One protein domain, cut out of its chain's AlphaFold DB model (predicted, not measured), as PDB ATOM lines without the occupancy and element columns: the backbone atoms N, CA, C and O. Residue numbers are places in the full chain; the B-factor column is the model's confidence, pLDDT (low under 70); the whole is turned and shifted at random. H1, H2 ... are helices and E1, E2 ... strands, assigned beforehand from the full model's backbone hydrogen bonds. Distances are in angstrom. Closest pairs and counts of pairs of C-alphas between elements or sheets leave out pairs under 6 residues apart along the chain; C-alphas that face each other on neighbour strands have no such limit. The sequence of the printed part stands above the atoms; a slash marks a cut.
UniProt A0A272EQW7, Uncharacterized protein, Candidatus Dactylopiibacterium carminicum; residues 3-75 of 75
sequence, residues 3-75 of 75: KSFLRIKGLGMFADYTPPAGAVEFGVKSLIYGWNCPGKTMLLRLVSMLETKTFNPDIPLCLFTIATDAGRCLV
ATOM      1  N   LYS A   3      17.577  32.801  14.303       91.69
ATOM      2  CA  LYS A   3      16.403  33.607  14.681       91.69
ATOM      3  C   LYS A   3      15.352  33.646  13.590       91.69
ATOM      4  O   LYS A   3      14.176  33.459  13.869       91.69
ATOM      5  N   SER A   4      15.747  33.844  12.340       91.44
ATOM      6  CA  SER A   4      14.794  33.853  11.229       91.44
ATOM      7  C   SER A   4      15.490  33.689   9.883       91.44
ATOM      8  O   SER A   4      16.680  33.973   9.736       91.44
ATOM      9  N   PHE A   5      14.720  33.254   8.885       92.00
ATOM     10  CA  PHE A   5      15.072  33.431   7.479       92.00
ATOM     11  C   PHE A   5      14.509  34.775   7.014       92.00
ATOM     12  O   PHE A   5      13.294  34.956   6.953       92.00
ATOM     13  N   LEU A   6      15.392  35.718   6.699       92.06
ATOM     14  CA  LEU A   6      15.029  37.051   6.214       92.06
ATOM     15  C   LEU A   6      14.688  37.037   4.724       92.06
ATOM     16  O   LEU A   6      13.860  37.819   4.264       92.06
ATOM     17  N   ARG A   7      15.351  36.162   3.964       93.31
ATOM     18  CA  ARG A   7      15.073  35.931   2.549       93.31
ATOM     19  C   ARG A   7      15.556  34.548   2.145       93.31
ATOM     20  O   ARG A   7      16.627  34.144   2.586       93.31
ATOM     21  N   ILE A   8      14.814  33.863   1.284       92.19
ATOM     22  CA  ILE A   8      15.268  32.639   0.611       92.19
ATOM     23  C   ILE A   8      15.007  32.811  -0.882       92.19
ATOM     24  O   ILE A   8      13.933  33.266  -1.264       92.19
ATOM     25  N   LYS A   9      15.988  32.466  -1.714       91.94
ATOM     26  CA  LYS A   9      15.890  32.463  -3.170       91.94
ATOM     27  C   LYS A   9      16.300  31.117  -3.746       91.94
ATOM     28  O   LYS A   9      17.332  30.574  -3.363       91.94
ATOM     29  N   GLY A  10      15.533  30.622  -4.714       86.81
ATOM     30  CA  GLY A  10      15.885  29.423  -5.483       86.81
ATOM     31  C   GLY A  10      15.673  28.092  -4.754       86.81
ATOM     32  O   GLY A  10      16.171  27.069  -5.210       86.81
ATOM     33  N   LEU A  11      14.926  28.070  -3.644       87.12
ATOM     34  CA  LEU A  11      14.671  26.853  -2.866       87.12
ATOM     35  C   LEU A  11      13.230  26.349  -3.037       87.12
ATOM     36  O   LEU A  11      12.370  26.655  -2.217       87.12
ATOM     37  N   GLY A  12      12.962  25.559  -4.080       83.69
ATOM     38  CA  GLY A  12      11.663  24.897  -4.296       83.69
ATOM     39  C   GLY A  12      10.446  25.807  -4.056       83.69
ATOM     40  O   GLY A  12      10.305  26.830  -4.714       83.69
ATOM     41  N   MET A  13       9.571  25.462  -3.099       83.94
ATOM     42  CA  MET A  13       8.376  26.267  -2.762       83.94
ATOM     43  C   MET A  13       8.710  27.620  -2.094       83.94
ATOM     44  O   MET A  13       7.887  28.529  -2.095       83.94
ATOM     45  N   PHE A  14       9.922  27.779  -1.561       87.06
ATOM     46  CA  PHE A  14      10.457  29.023  -0.996       87.06
ATOM     47  C   PHE A  14      11.311  29.802  -2.014       87.06
ATOM     48  O   PHE A  14      12.285  30.454  -1.640       87.06
ATOM     49  N   ALA A  15      10.980  29.720  -3.308       87.50
ATOM     50  CA  ALA A  15      11.780  30.280  -4.402       87.50
ATOM     51  C   ALA A  15      12.079  31.790  -4.296       87.50
ATOM     52  O   ALA A  15      13.113  32.213  -4.809       87.50
ATOM     53  N   ASP A  16      11.223  32.583  -3.649       90.75
ATOM     54  CA  ASP A  16      11.494  33.980  -3.258       90.75
ATOM     55  C   ASP A  16      10.746  34.297  -1.956       90.75
ATOM     56  O   ASP A  16       9.867  35.153  -1.887       90.75
ATOM     57  N   TYR A  17      11.027  33.513  -0.917       91.75
ATOM     58  CA  TYR A  17      10.379  33.694   0.374       91.75
ATOM     59  C   TYR A  17      10.892  34.952   1.079       91.75
ATOM     60  O   TYR A  17      12.102  35.160   1.228       91.75
ATOM     61  N   THR A  18       9.945  35.724   1.605       92.94
ATOM     62  CA  THR A  18      10.158  36.777   2.598       92.94
ATOM     63  C   THR A  18       9.192  36.568   3.761       92.94
ATOM     64  O   THR A  18       8.030  36.226   3.513       92.94
ATOM     65  N   PRO A  19       9.626  36.783   5.014       90.06
ATOM     66  CA  PRO A  19       8.752  36.617   6.162       90.06
ATOM     67  C   PRO A  19       7.552  37.573   6.065       90.06
ATOM     68  O   PRO A  19       7.750  38.772   5.848       90.06
ATOM     69  N   PRO A  20       6.311  37.073   6.206       89.69
ATOM     70  CA  PRO A  20       5.137  37.931   6.260       89.69
ATOM     71  C   PRO A  20       5.156  38.800   7.523       89.69
ATOM     72  O   PRO A  20       5.828  38.489   8.511       89.69
ATOM     73  N   ALA A  21       4.384  39.889   7.509       89.00
ATOM     74  CA  ALA A  21       4.218  40.731   8.687       89.00
ATOM     75  C   ALA A  21       3.694  39.900   9.873       89.00
ATOM     76  O   ALA A  21       2.726  39.154   9.736       89.00
ATOM     77  N   GLY A  22       4.351  40.018  11.030       86.69
ATOM     78  CA  GLY A  22       4.007  39.251  12.232       86.69
ATOM     79  C   GLY A  22       4.562  37.823  12.277       86.69
ATOM     80  O   GLY A  22       4.196  37.069  13.177       86.69
ATOM     81  N   ALA A  23       5.441  37.433  11.345       86.94
ATOM     82  CA  ALA A  23       6.159  36.166  11.441       86.94
ATOM     83  C   ALA A  23       6.972  36.094  12.746       86.94
ATOM     84  O   ALA A  23       7.751  36.993  13.062       86.94
ATOM     85  N   VAL A  24       6.783  35.007  13.492       88.62
ATOM     86  CA  VAL A  24       7.459  34.777  14.772       88.62
ATOM     87  C   VAL A  24       8.874  34.259  14.518       88.62
ATOM     88  O   VAL A  24       9.093  33.418  13.646       88.62
ATOM     89  N   GLU A  25       9.834  34.756  15.292       91.06
ATOM     90  CA  GLU A  25      11.207  34.255  15.271       91.06
ATOM     91  C   GLU A  25      11.294  32.815  15.795       91.06
ATOM     92  O   GLU A  25      10.518  32.384  16.650       91.06
ATOM     93  N   PHE A  26      12.284  32.067  15.313       91.00
ATOM     94  CA  PHE A  26      12.604  30.753  15.844       91.00
ATOM     95  C   PHE A  26      12.984  30.858  17.326       91.00
ATOM     96  O   PHE A  26      13.913  31.571  17.717       91.00
ATOM     97  N   GLY A  27      12.253  30.110  18.152       89.38
ATOM     98  CA  GLY A  27      12.553  29.907  19.564       89.38
ATOM     99  C   GLY A  27      13.421  28.670  19.791       89.38
ATOM    100  O   GLY A  27      13.750  27.942  18.855       89.38
ATOM    101  N   VAL A  28      13.754  28.396  21.060       87.50
ATOM    102  CA  VAL A  28      14.508  27.189  21.473       87.50
ATOM    103  C   VAL A  28      13.846  25.914  20.940       87.50
ATOM    104  O   VAL A  28      14.516  24.951  20.586       87.50
ATOM    105  N   LYS A  29      12.513  25.930  20.852       88.31
ATOM    106  CA  LYS A  29      11.714  24.940  20.138       88.31
ATOM    107  C   LYS A  29      10.796  25.682  19.180       88.31
ATOM    108  O   LYS A  29      10.172  26.665  19.567       88.31
ATOM    109  N   SER A  30      10.715  25.194  17.950       88.69
ATOM    110  CA  SER A  30       9.841  25.744  16.918       88.69
ATOM    111  C   SER A  30       9.020  24.612  16.318       88.69
ATOM    112  O   SER A  30       9.573  23.585  15.928       88.69
ATOM    113  N   LEU A  31       7.699  24.784  16.273       88.31
ATOM    114  CA  LEU A  31       6.789  23.808  15.682       88.31
ATOM    115  C   LEU A  31       6.442  24.236  14.257       88.31
ATOM    116  O   LEU A  31       5.789  25.256  14.052       88.31
ATOM    117  N   ILE A  32       6.850  23.433  13.277       86.88
ATOM    118  CA  ILE A  32       6.485  23.621  11.872       86.88
ATOM    119  C   ILE A  32       5.342  22.657  11.557       86.88
ATOM    120  O   ILE A  32       5.532  21.441  11.543       86.88
ATOM    121  N   TYR A  33       4.152  23.193  11.294       87.31
ATOM    122  CA  TYR A  33       2.956  22.413  10.977       87.31
ATOM    123  C   TYR A  33       2.242  22.984   9.746       87.31
ATOM    124  O   TYR A  33       2.531  24.087   9.294       87.31
ATOM    125  N   GLY A  34       1.337  22.201   9.164       85.31
ATOM    126  CA  GLY A  34       0.569  22.587   7.980       85.31
ATOM    127  C   GLY A  34       0.199  21.379   7.130       85.31
ATOM    128  O   GLY A  34       0.558  20.248   7.471       85.31
ATOM    129  N   TRP A  35      -0.473  21.609   6.003       84.62
ATOM    130  CA  TRP A  35      -0.838  20.545   5.066       84.62
ATOM    131  C   TRP A  35       0.394  19.799   4.539       84.62
ATOM    132  O   TRP A  35       1.489  20.368   4.437       84.62
ATOM    133  N   ASN A  36       0.251  18.506   4.242       77.81
ATOM    134  CA  ASN A  36       1.335  17.723   3.654       77.81
ATOM    135  C   ASN A  36       1.589  18.165   2.213       77.81
ATOM    136  O   ASN A  36       0.936  17.738   1.271       77.81
ATOM    137  N   CYS A  37       2.578  19.043   2.101       70.75
ATOM    138  CA  CYS A  37       3.192  19.562   0.894       70.75
ATOM    139  C   CYS A  37       4.711  19.650   1.152       70.75
ATOM    140  O   CYS A  37       5.131  19.710   2.316       70.75
ATOM    141  N   PRO A  38       5.553  19.671   0.103       73.19
ATOM    142  CA  PRO A  38       7.008  19.503   0.222       73.19
ATOM    143  C   PRO A  38       7.732  20.572   1.064       73.19
ATOM    144  O   PRO A  38       8.877  20.360   1.460       73.19
ATOM    145  N   GLY A  39       7.083  21.698   1.380       82.88
ATOM    146  CA  GLY A  39       7.697  22.817   2.100       82.88
ATOM    147  C   GLY A  39       8.274  22.454   3.473       82.88
ATOM    148  O   GLY A  39       9.366  22.902   3.808       82.88
ATOM    149  N   LYS A  40       7.612  21.594   4.260       89.69
ATOM    150  CA  LYS A  40       8.088  21.261   5.621       89.69
ATOM    151  C   LYS A  40       9.415  20.499   5.595       89.69
ATOM    152  O   LYS A  40      10.373  20.893   6.253       89.69
ATOM    153  N   THR A  41       9.486  19.436   4.793       88.19
ATOM    154  CA  THR A  41      10.700  18.620   4.648       88.19
ATOM    155  C   THR A  41      11.844  19.429   4.045       88.19
ATOM    156  O   THR A  41      12.981  19.301   4.487       88.19
ATOM    157  N   MET A  42      11.554  20.296   3.071       88.00
ATOM    158  CA  MET A  42      12.564  21.153   2.448       88.00
ATOM    159  C   MET A  42      13.156  22.160   3.441       88.00
ATOM    160  O   MET A  42      14.375  22.308   3.502       88.00
ATOM    161  N   LEU A  43      12.316  22.787   4.271       88.44
ATOM    162  CA  LEU A  43      12.772  23.699   5.320       88.44
ATOM    163  C   LEU A  43      13.630  22.978   6.370       88.44
ATOM    164  O   LEU A  43      14.681  23.485   6.751       88.44
ATOM    165  N   LEU A  44      13.231  21.776   6.799       88.62
ATOM    166  CA  LEU A  44      14.016  20.976   7.748       88.62
ATOM    167  C   LEU A  44      15.380  20.569   7.181       88.62
ATOM    168  O   LEU A  44      16.380  20.640   7.890       88.62
ATOM    169  N   ARG A  45      15.446  20.193   5.899       88.44
ATOM    170  CA  ARG A  45      16.719  19.889   5.230       88.44
ATOM    171  C   ARG A  45      17.629  21.121   5.157       88.44
ATOM    172  O   ARG A  45      18.817  20.988   5.423       88.44
ATOM    173  N   LEU A  46      17.083  22.306   4.872       88.62
ATOM    174  CA  LEU A  46      17.844  23.562   4.877       88.62
ATOM    175  C   LEU A  46      18.420  23.875   6.268       88.62
ATOM    176  O   LEU A  46      19.595  24.209   6.395       88.62
ATOM    177  N   VAL A  47      17.605  23.738   7.319       89.44
ATOM    178  CA  VAL A  47      18.057  23.930   8.707       89.44
ATOM    179  C   VAL A  47      19.137  22.910   9.072       89.44
ATOM    180  O   VAL A  47      20.140  23.279   9.674       89.44
ATOM    181  N   SER A  48      18.983  21.655   8.646       89.88
ATOM    182  CA  SER A  48      20.000  20.622   8.849       89.88
ATOM    183  C   SER A  48      21.324  20.975   8.162       89.88
ATOM    184  O   SER A  48      22.359  20.869   8.807       89.88
ATOM    185  N   MET A  49      21.307  21.478   6.919       88.81
ATOM    186  CA  MET A  49      22.520  21.928   6.212       88.81
ATOM    187  C   MET A  49      23.241  23.069   6.938       88.81
ATOM    188  O   MET A  49      24.469  23.106   6.971       88.81
ATOM    189  N   LEU A  50      22.484  24.006   7.516       87.19
ATOM    190  CA  LEU A  50      23.039  25.103   8.312       87.19
ATOM    191  C   LEU A  50      23.748  24.600   9.570       87.19
ATOM    192  O   LEU A  50      24.796  25.128   9.943       87.19
ATOM    193  N   GLU A  51      23.174  23.593  10.223       87.75
ATOM    194  CA  GLU A  51      23.722  23.000  11.441       87.75
ATOM    195  C   GLU A  51      24.964  22.150  11.149       87.75
ATOM    196  O   GLU A  51      26.001  22.320  11.791       87.75
ATOM    197  N   THR A  52      24.890  21.277  10.143       89.06
ATOM    198  CA  THR A  52      25.985  20.370   9.777       89.06
ATOM    199  C   THR A  52      27.082  21.057   8.973       89.06
ATOM    200  O   THR A  52      28.174  20.505   8.846       89.06
ATOM    201  N   LYS A  53      26.811  22.247   8.419       86.12
ATOM    202  CA  LYS A  53      27.678  22.959   7.463       86.12
ATOM    203  C   LYS A  53      28.044  22.100   6.248       86.12
ATOM    204  O   LYS A  53      29.104  22.278   5.651       86.12
ATOM    205  N   THR A  54      27.174  21.158   5.885       84.81
ATOM    206  CA  THR A  54      27.354  20.277   4.731       84.81
ATOM    207  C   THR A  54      26.315  20.575   3.668       84.81
ATOM    208  O   THR A  54      25.155  20.871   3.956       84.81
ATOM    209  N   PHE A  55      26.737  20.493   2.409       81.69
ATOM    210  CA  PHE A  55      25.829  20.638   1.285       81.69
ATOM    211  C   PHE A  55      24.994  19.366   1.113       81.69
ATOM    212  O   PHE A  55      25.544  18.264   1.084       81.69
ATOM    213  N   ASN A  56      23.675  19.515   0.987       81.19
ATOM    214  CA  ASN A  56      22.792  18.409   0.641       81.19
ATOM    215  C   ASN A  56      22.595  18.380  -0.887       81.19
ATOM    216  O   ASN A  56      22.013  19.329  -1.415       81.19
ATOM    217  N   PRO A  57      23.023  17.317  -1.593       80.50
ATOM    218  CA  PRO A  57      22.881  17.221  -3.048       80.50
ATOM    219  C   PRO A  57      21.421  17.218  -3.527       80.50
ATOM    220  O   PRO A  57      21.164  17.552  -4.679       80.50
ATOM    221  N   ASP A  58      20.462  16.897  -2.654       78.56
ATOM    222  CA  ASP A  58      19.032  16.946  -2.972       78.56
ATOM    223  C   ASP A  58      18.456  18.373  -2.969       78.56
ATOM    224  O   ASP A  58      17.292  18.571  -3.331       78.56
ATOM    225  N   ILE A  59      19.209  19.364  -2.479       78.62
ATOM    226  CA  ILE A  59      18.772  20.756  -2.430       78.62
ATOM    227  C   ILE A  59      19.402  21.516  -3.604       78.62
ATOM    228  O   ILE A  59      20.628  21.557  -3.718       78.62
ATOM    229  N   PRO A  60      18.589  22.140  -4.481       79.88
ATOM    230  CA  PRO A  60      19.117  22.969  -5.553       79.88
ATOM    231  C   PRO A  60      19.904  24.148  -4.978       79.88
ATOM    232  O   PRO A  60      19.667  24.584  -3.848       79.88
ATOM    233  N   LEU A  61      20.825  24.684  -5.782       82.06
ATOM    234  CA  LEU A  61      21.594  25.864  -5.407       82.06
ATOM    235  C   LEU A  61      20.628  26.994  -5.016       82.06
ATOM    236  O   LEU A  61      19.808  27.429  -5.825       82.06
ATOM    237  N   CYS A  62      20.711  27.444  -3.769       86.62
ATOM    238  CA  CYS A  62      19.830  28.461  -3.217       86.62
ATOM    239  C   CYS A  62      20.645  29.499  -2.452       86.62
ATOM    240  O   CYS A  62      21.725  29.209  -1.948       86.62
ATOM    241  N   LEU A  63      20.110  30.713  -2.398       89.50
ATOM    242  CA  LEU A  63      20.690  31.831  -1.664       89.50
ATOM    243  C   LEU A  63      19.754  32.173  -0.523       89.50
ATOM    244  O   LEU A  63      18.543  32.292  -0.733       89.50
ATOM    245  N   PHE A  64      20.282  32.383   0.672       90.25
ATOM    246  CA  PHE A  64      19.441  32.770   1.790       90.25
ATOM    247  C   PHE A  64      20.139  33.743   2.725       90.25
ATOM    248  O   PHE A  64      21.351  33.806   2.885       90.25
ATOM    249  N   THR A  65      19.322  34.573   3.350       92.75
ATOM    250  CA  THR A  65      19.759  35.496   4.383       92.75
ATOM    251  C   THR A  65      19.132  35.053   5.687       92.75
ATOM    252  O   THR A  65      17.907  34.961   5.780       92.75
ATOM    253  N   ILE A  66      19.961  34.830   6.698       92.19
ATOM    254  CA  ILE A  66      19.517  34.470   8.042       92.19
ATOM    255  C   ILE A  66      19.828  35.582   9.038       92.19
ATOM    256  O   ILE A  66      20.836  36.283   8.929       92.19
ATOM    257  N   ALA A  67      18.955  35.727  10.025       92.06
ATOM    258  CA  ALA A  67      19.250  36.448  11.251       92.06
ATOM    259  C   ALA A  67      19.671  35.446  12.326       92.06
ATOM    260  O   ALA A  67      19.058  34.387  12.489       92.06
ATOM    261  N   THR A  68      20.711  35.793  13.070       90.56
ATOM    262  CA  THR A  68      21.198  35.040  14.224       90.56
ATOM    263  C   THR A  68      21.431  35.997  15.388       90.56
ATOM    264  O   THR A  68      21.453  37.210  15.187       90.56
ATOM    265  N   ASP A  69      21.671  35.476  16.593       87.19
ATOM    266  CA  ASP A  69      22.059  36.328  17.737       87.19
ATOM    267  C   ASP A  69      23.334  37.144  17.478       87.19
ATOM    268  O   ASP A  69      23.519  38.204  18.062       87.19
ATOM    269  N   ALA A  70      24.215  36.658  16.597       85.94
ATOM    270  CA  ALA A  70      25.450  37.344  16.221       85.94
ATOM    271  C   ALA A  70      25.237  38.408  15.126       85.94
ATOM    272  O   ALA A  70      26.193  39.036  14.679       85.94
ATOM    273  N   GLY A  71      23.996  38.597  14.671       85.75
ATOM    274  CA  GLY A  71      23.638  39.502  13.588       85.75
ATOM    275  C   GLY A  71      23.212  38.780  12.311       85.75
ATOM    276  O   GLY A  71      22.835  37.602  12.305       85.75
ATOM    277  N   ARG A  72      23.217  39.532  11.210       87.81
ATOM    278  CA  ARG A  72      22.724  39.099   9.898       87.81
ATOM    279  C   ARG A  72      23.836  38.433   9.092       87.81
ATOM    280  O   ARG A  72      24.904  39.015   8.936       87.81
ATOM    281  N   CYS A  73      23.549  37.265   8.522       84.12
ATOM    282  CA  CYS A  73      24.470  36.536   7.653       84.12
ATOM    283  C   CYS A  73      23.828  36.252   6.287       84.12
ATOM    284  O   CYS A  73      22.624  35.984   6.201       84.12
ATOM    285  N   LEU A  74      24.631  36.332   5.229       81.00
ATOM    286  CA  LEU A  74      24.247  36.025   3.854       81.00
ATOM    287  C   LEU A  74      25.014  34.766   3.445       81.00
ATOM    288  O   LEU A  74      26.232  34.722   3.619       81.00
ATOM    289  N   VAL A  75      24.285  33.752   2.987       73.38
ATOM    290  CA  VAL A  75      24.796  32.411   2.684       73.38
ATOM    291  C   VAL A  75      24.343  31.999   1.290       73.38
ATOM    292  O   VAL A  75      23.189  32.331   0.914       73.38
TER     293      VAL A  75
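This is residues 3 to 75 of the 75 residues of an uncharacterized protein of Candidatus Dactylopiibacterium carminicum (UniProt A0A272EQW7). One twisted wall of four antiparallel strands is the main part, with a single helix, H1, that only grazes it; a long loop, residues 18 to 38, swings from the edge strand E2 round to the start of H1. The wall is made of two hairpins, E1 with E2 and E3 with E4, joined side by side through E1 and E3. The printed part has 73 residues, with four named strands and one named helix in the order E1, E2, H1, E3, E4, and the sheet's order is E2, E1, E3, E4. The class is mixed, helices and strands. The whole is compact, with a radius of gyration of the C-alphas of 12.1 A, and rounded, spanning 28 by 28 by 22 A.

Begin at C-alpha 3, at (16.403, 33.607, 14.681), where E1 starts; it covers residues 3 to 11, is 18.9 A long and bends by 62 degrees at residue 7. Next comes E2, residues 14 to 17. Go on to C-alpha 39 at (7.697, 22.817, 2.100), from which H1, residues 39 to 52, runs 20.0 A. E3 is residues 63 to 68, 16.2 A long. E4, residues 71 to 74, is 10.4 A long and ends at C-alpha 74, at (24.247, 36.025, 3.854).

Look first at the inner strands E1 and E3, antiparallel at 177 degrees: N 6 and O 65 are 2.8 A apart, and N 65 and O 7 are 2.8 A apart, both within hydrogen-bond range. The edge strand E2 forms a hairpin with E1, antiparallel at 135 degrees, with N 10 and O 15 at 2.9 A. At the other edge, E4 forms a hairpin with E3, antiparallel at 169 degrees, with N 66 and O 73 at 2.9 A. E2 is apart from E3 and from E4. The sheet is twisted, its C-alphas lying up to 4.2 A off the best plane. H1 is on the sheet but only grazes it, with its residues 39 to 46; the closest C-alphas of H1 and E2 are those of Gly 39 and Phe 14, 7.5 A apart. In H1 every O i to N i+4 pair is within hydrogen-bond range. E2, H1 and E3 form a split strand-helix-strand unit, two strands running the same way with E1 between them in the sheet, and its crossover is right-handed.

The two C-alphas farthest apart are those of Asn 36 and Ala 70, at 33.5 A. The printed part has no cut and ends at Val 75, the chain's last residue. The link from E2 to H1 is long, with 21 residues; that from H1 to E3 is short, and the other two are tight. The mean pLDDT of the printed part is 86.9, and no printed residue is under 70.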